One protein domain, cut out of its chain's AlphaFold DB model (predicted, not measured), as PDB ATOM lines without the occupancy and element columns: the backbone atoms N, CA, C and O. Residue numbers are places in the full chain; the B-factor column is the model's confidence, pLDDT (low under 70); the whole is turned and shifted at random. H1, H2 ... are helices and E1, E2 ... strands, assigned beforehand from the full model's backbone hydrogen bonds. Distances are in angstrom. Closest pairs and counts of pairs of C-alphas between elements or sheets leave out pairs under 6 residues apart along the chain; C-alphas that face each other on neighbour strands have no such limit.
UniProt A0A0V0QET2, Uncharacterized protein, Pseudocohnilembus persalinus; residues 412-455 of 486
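AT A GLANCE: This is residues 412 to 455 of the 486 residues of an uncharacterized protein of Pseudocohnilembus persalinus (UniProt A0A0V0QET2). A small body is built on a short two-stranded ribbon, E1 and E2, with the one-turn helix H1 at one end and the longer helix H2 beyond E2; a free tail, residues 447 to 455, of which 447 belongs to H2, sticks out and makes much of the length. A long loop, residues 423 to 433, leads from H1 back to E2. The printed part has 44 residues, in the order E1, H1, E2, H2; the sheet E1 - E2 is antiparallel and the class is mixed, helices and strands, with under half of the residues, 20, in named elements. It is only just compact, close to loose, with a radius of gyration of the C-alphas of 11.2 A and spans of 38 by 17 by 14 A.

IN THESE COORDINATES: Find C-alpha 413 at (-32.106, 52.469, 32.646); from there E1 runs 8.5 A to residue 416. H1 is residues 419 to 422, 5.3 A long. E2, residues 434 to 436, covers 6.7 A. H2, residues 439 to 447, runs 12.0 A and ends at C-alpha 447 at (-31.250, 38.363, 35.221).

HOW THE PARTS SIT: Look first at E1 and E2, antiparallel at 150 degrees, where N 414 and O 435 are 3.0 A apart, within hydrogen-bond range. The closest C-alphas of E2 and H2, Phe 436 and Phe 442, are 5.8 A apart. Those of H1 and E2, Val 422 and Asp 435, are 7.8 A apart. H1 and H2 are apart. In H2 every O i to N i+4 pair is within hydrogen-bond range; H1 is too short for such a pair.

THE WHOLE: The C-alphas farthest apart, Asn 420 and Pro 455, are 38.2 A apart. The printed part has no cut, and the link from H1 to E2 is long. Look for pLDDT under 70 at residues 412 to 414 and 448 to 455.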
ATOM      1  N   THR A 412     -36.396  51.608  33.531       52.75
ATOM      2  CA  THR A 412     -35.356  51.425  34.560       52.75
ATOM      3  C   THR A 412     -33.858  51.642  34.244       52.75
ATOM      4  O   THR A 412     -33.053  51.532  35.171       52.75
ATOM      5  N   VAL A 413     -33.475  52.054  33.031       58.09
ATOM      6  CA  VAL A 413     -32.106  52.469  32.646       58.09
ATOM      7  C   VAL A 413     -32.052  53.971  32.394       58.09
ATOM      8  O   VAL A 413     -32.928  54.506  31.713       58.09
ATOM      9  N   LEU A 414     -31.030  54.653  32.920       57.62
ATOM     10  CA  LEU A 414     -30.957  56.117  32.869       57.62
ATOM     11  C   LEU A 414     -30.211  56.649  31.640       57.62
ATOM     12  O   LEU A 414     -30.679  57.613  31.036       57.62
ATOM     13  N   LYS A 415     -29.076  56.052  31.261       71.19
ATOM     14  CA  LYS A 415     -28.262  56.426  30.090       71.19
ATOM     15  C   LYS A 415     -27.118  55.426  29.863       71.19
ATOM     16  O   LYS A 415     -26.814  54.585  30.699       71.19
ATOM     17  N   ILE A 416     -26.472  55.525  28.700       74.81
ATOM     18  CA  ILE A 416     -25.131  54.959  28.496       74.81
ATOM     19  C   ILE A 416     -24.128  55.985  29.035       74.81
ATOM     20  O   ILE A 416     -24.173  57.147  28.626       74.81
ATOM     21  N   ILE A 417     -23.270  55.564  29.959       79.44
ATOM     22  CA  ILE A 417     -22.230  56.378  30.600       79.44
ATOM     23  C   ILE A 417     -20.841  56.010  30.074       79.44
ATOM     24  O   ILE A 417     -20.643  54.943  29.496       79.44
ATOM     25  N   ASP A 418     -19.868  56.895  30.274       82.69
ATOM     26  CA  ASP A 418     -18.504  56.652  29.814       82.69
ATOM     27  C   ASP A 418     -17.807  55.545  30.605       82.69
ATOM     28  O   ASP A 418     -17.999  55.395  31.812       82.69
ATOM     29  N   LYS A 419     -16.913  54.811  29.930       80.00
ATOM     30  CA  LYS A 419     -16.146  53.694  30.508       80.00
ATOM     31  C   LYS A 419     -15.444  54.050  31.826       80.00
ATOM     32  O   LYS A 419     -15.419  53.225  32.732       80.00
ATOM     33  N   ASN A 420     -14.921  55.271  31.942       81.00
ATOM     34  CA  ASN A 420     -14.240  55.747  33.150       81.00
ATOM     35  C   ASN A 420     -15.219  56.098  34.285       81.00
ATOM     36  O   ASN A 420     -14.895  55.921  35.455       81.00
ATOM     37  N   GLU A 421     -16.427  56.573  33.962       78.75
ATOM     38  CA  GLU A 421     -17.459  56.877  34.962       78.75
ATOM     39  C   GLU A 421     -18.075  55.600  35.544       78.75
ATOM     40  O   GLU A 421     -18.465  55.568  36.711       78.75
ATOM     41  N   VAL A 422     -18.114  54.521  34.761       79.50
ATOM     42  CA  VAL A 422     -18.693  53.225  35.148       79.50
ATOM     43  C   VAL A 422     -18.030  52.633  36.383       79.50
ATOM     44  O   VAL A 422     -18.704  52.004  37.193       79.50
ATOM     45  N   GLU A 423     -16.729  52.850  36.565       75.38
ATOM     46  CA  GLU A 423     -16.001  52.348  37.735       75.38
ATOM     47  C   GLU A 423     -16.438  53.026  39.038       75.38
ATOM     48  O   GLU A 423     -16.370  52.416  40.104       75.38
ATOM     49  N   SER A 424     -16.927  54.264  38.943       77.56
ATOM     50  CA  SER A 424     -17.428  55.050  40.073       77.56
ATOM     51  C   SER A 424     -18.921  54.867  40.353       77.56
ATOM     52  O   SER A 424     -19.403  55.296  41.401       77.56
ATOM     53  N   GLN A 425     -19.663  54.221  39.447       78.88
ATOM     54  CA  GLN A 425     -21.103  54.019  39.579       78.88
ATOM     55  C   GLN A 425     -21.431  52.661  40.202       78.88
ATOM     56  O   GLN A 425     -21.053  51.605  39.697       78.88
ATOM     57  N   GLN A 426     -22.195  52.685  41.297       80.81
ATOM     58  CA  GLN A 426     -22.520  51.489  42.082       80.81
ATOM     59  C   GLN A 426     -23.399  50.486  41.315       80.81
ATOM     60  O   GLN A 426     -23.224  49.274  41.447       80.81
ATOM     61  N   TYR A 427     -24.329  50.986  40.502       83.38
ATOM     62  CA  TYR A 427     -25.275  50.180  39.729       83.38
ATOM     63  C   TYR A 427     -25.083  50.435  38.236       83.38
ATOM     64  O   TYR A 427     -26.000  50.884  37.558       83.38
ATOM     65  N   ALA A 428     -23.876  50.204  37.724       85.00
ATOM     66  CA  ALA A 428     -23.587  50.304  36.298       85.00
ATOM     67  C   ALA A 428     -23.106  48.970  35.723       85.00
ATOM     68  O   ALA A 428     -22.338  48.227  36.343       85.00
ATOM     69  N   CYS A 429     -23.553  48.659  34.509       86.12
ATOM     70  CA  CYS A 429     -23.078  47.492  33.782       86.12
ATOM     71  C   CYS A 429     -21.746  47.795  33.091       86.12
ATOM     72  O   CYS A 429     -21.649  48.724  32.300       86.12
ATOM     73  N   LYS A 430     -20.725  46.965  33.323       85.69
ATOM     74  CA  LYS A 430     -19.386  47.134  32.728       85.69
ATOM     75  C   LYS A 430     -19.282  46.702  31.260       85.69
ATOM     76  O   LYS A 430     -18.237  46.902  30.653       85.69
ATOM     77  N   ILE A 431     -20.335  46.084  30.720       84.75
ATOM     78  CA  ILE A 431     -20.365  45.532  29.358       84.75
ATOM     79  C   ILE A 431     -21.151  46.442  28.412       84.75
ATOM     80  O   ILE A 431     -20.646  46.807  27.352       84.75
ATOM     81  N   CYS A 432     -22.387  46.801  28.781       85.56
ATOM     82  CA  CYS A 432     -23.226  47.704  27.986       85.56
ATOM     83  C   CYS A 432     -23.165  49.166  28.449       85.56
ATOM     84  O   CYS A 432     -23.786  50.020  27.819       85.56
ATOM     85  N   TYR A 433     -22.442  49.446  29.539       85.62
ATOM     86  CA  TYR A 433     -22.206  50.791  30.070       85.62
ATOM     87  C   TYR A 433     -23.482  51.558  30.426       85.62
ATOM     88  O   TYR A 433     -23.500  52.782  30.432       85.62
ATOM     89  N   GLN A 434     -24.555  50.833  30.737       84.56
ATOM     90  CA  GLN A 434     -25.806  51.397  31.226       84.56
ATOM     91  C   GLN A 434     -25.756  51.605  32.741       84.56
ATOM     92  O   GLN A 434     -25.307  50.713  33.468       84.56
ATOM     93  N   ASP A 435     -26.245  52.754  33.204       82.19
ATOM     94  CA  ASP A 435     -26.446  53.061  34.619       82.19
ATOM     95  C   ASP A 435     -27.904  52.843  35.061       82.19
ATOM     96  O   ASP A 435     -28.876  53.033  34.319       82.19
ATOM     97  N   PHE A 436     -28.052  52.410  36.310       80.69
ATOM     98  CA  PHE A 436     -29.324  52.045  36.918       80.69
ATOM     99  C   PHE A 436     -29.552  52.859  38.193       80.69
ATOM    100  O   PHE A 436     -28.632  53.129  38.960       80.69
ATOM    101  N   LEU A 437     -30.811  53.230  38.449       75.44
ATOM    102  CA  LEU A 437     -31.188  54.013  39.635       75.44
ATOM    103  C   LEU A 437     -30.963  53.274  40.955       75.44
ATOM    104  O   LEU A 437     -30.746  53.902  41.988       75.44
ATOM    105  N   ASN A 438     -31.128  51.956  40.944       77.50
ATOM    106  CA  ASN A 438     -31.131  51.140  42.144       77.50
ATOM    107  C   ASN A 438     -30.682  49.706  41.836       77.50
ATOM    108  O   ASN A 438     -30.609  49.279  40.680       77.50
ATOM    109  N   GLU A 439     -30.409  48.961  42.904       80.44
ATOM    110  CA  GLU A 439     -29.945  47.578  42.831       80.44
ATOM    111  C   GLU A 439     -30.957  46.647  42.150       80.44
ATOM    112  O   GLU A 439     -30.568  45.770  41.383       80.44
ATOM    113  N   GLN A 440     -32.259  46.851  42.381       76.88
ATOM    114  CA  GLN A 440     -33.312  46.018  41.799       76.88
ATOM    115  C   GLN A 440     -33.263  46.051  40.268       76.88
ATOM    116  O   GLN A 440     -33.199  45.002  39.634       76.88
ATOM    117  N   ASN A 441     -33.224  47.245  39.683       76.50
ATOM    118  CA  ASN A 441     -33.189  47.430  38.236       76.50
ATOM    119  C   ASN A 441     -31.920  46.832  37.614       76.50
ATOM    120  O   ASN A 441     -31.960  46.245  36.534       76.50
ATOM    121  N   PHE A 442     -30.788  46.958  38.309       81.06
ATOM    122  CA  PHE A 442     -29.525  46.364  37.883       81.06
ATOM    123  C   PHE A 442     -29.550  44.832  37.954       81.06
ATOM    124  O   PHE A 442     -29.049  44.154  37.056       81.06
ATOM    125  N   ASN A 443     -30.166  44.274  38.996       76.50
ATOM    126  CA  ASN A 443     -30.352  42.833  39.140       76.50
ATOM    127  C   ASN A 443     -31.341  42.282  38.102       76.50
ATOM    128  O   ASN A 443     -31.096  41.207  37.563       76.50
ATOM    129  N   GLU A 444     -32.400  43.021  37.766       76.75
ATOM    130  CA  GLU A 444     -33.318  42.698  36.663       76.75
ATOM    131  C   GLU A 444     -32.609  42.734  35.303       76.75
ATOM    132  O   GLU A 444     -32.788  41.842  34.476       76.75
ATOM    133  N   HIS A 445     -31.747  43.725  35.076       81.38
ATOM    134  CA  HIS A 445     -30.903  43.769  33.885       81.38
ATOM    135  C   HIS A 445     -29.989  42.544  33.787       81.38
ATOM    136  O   HIS A 445     -29.924  41.914  32.733       81.38
ATOM    137  N   LYS A 446     -29.312  42.177  34.883       76.44
ATOM    138  CA  LYS A 446     -28.463  40.979  34.922       76.44
ATOM    139  C   LYS A 446     -29.267  39.707  34.686       76.44
ATOM    140  O   LYS A 446     -28.823  38.865  33.913       76.44
ATOM    141  N   SER A 447     -30.427  39.570  35.328       71.25
ATOM    142  CA  SER A 447     -31.250  38.363  35.221       71.25
ATOM    143  C   SER A 447     -31.799  38.163  33.809       71.25
ATOM    144  O   SER A 447     -31.859  37.033  33.338       71.25
ATOM    145  N   TYR A 448     -32.113  39.253  33.102       66.69
ATOM    146  CA  TYR A 448     -32.504  39.223  31.693       66.69
ATOM    147  C   TYR A 448     -31.351  38.889  30.730       66.69
ATOM    148  O   TYR A 448     -31.595  38.645  29.555       66.69
ATOM    149  N   LEU A 449     -30.093  38.896  31.176       64.12
ATOM    150  CA  LEU A 449     -28.922  38.615  30.328       64.12
ATOM    151  C   LEU A 449     -28.183  37.331  30.716       64.12
ATOM    152  O   LEU A 449     -27.349  36.839  29.952       64.12
ATOM    153  N   THR A 450     -28.488  36.777  31.887       59.97
ATOM    154  CA  THR A 450     -28.122  35.413  32.259       59.97
ATOM    155  C   THR A 450     -29.066  34.439  31.574       59.97
ATOM    156  O   THR A 450     -30.267  34.555  31.822       59.97
ATOM    157  N   PRO A 451     -28.568  33.478  30.770       56.19
ATOM    158  CA  PRO A 451     -29.446  32.541  30.100       56.19
ATOM    159  C   PRO A 451     -30.398  31.876  31.084       56.19
ATOM    160  O   PRO A 451     -30.030  31.619  32.236       56.19
ATOM    161  N   ASP A 452     -31.637  31.646  30.646       49.97
ATOM    162  CA  ASP A 452     -32.692  31.050  31.462       49.97
ATOM    163  C   ASP A 452     -32.402  29.542  31.588       49.97
ATOM    164  O   ASP A 452     -33.048  28.677  31.008       49.97
ATOM    165  N   LEU A 453     -31.328  29.233  32.318       46.78
ATOM    166  CA  LEU A 453     -30.749  27.903  32.500       46.78
ATOM    167  C   LEU A 453     -31.529  27.073  33.518       46.78
ATOM    168  O   LEU A 453     -31.137  25.956  33.862       46.78
ATOM    169  N   LYS A 454     -32.650  27.597  34.021       38.72
ATOM    170  CA  LYS A 454     -33.617  26.739  34.688       38.72
ATOM    171  C   LYS A 454     -34.188  25.838  33.602       38.72
ATOM    172  O   LYS A 454     -34.705  26.371  32.622       38.72
ATOM    173  N   PRO A 455     -34.171  24.500  33.757       36.53
ATOM    174  CA  PRO A 455     -35.050  23.682  32.941       36.53
ATOM    175  C   PRO A 455     -36.432  24.303  33.105       36.53
ATOM    176  O   PRO A 455     -36.938  24.349  34.233       36.53
TER     177      PRO A 455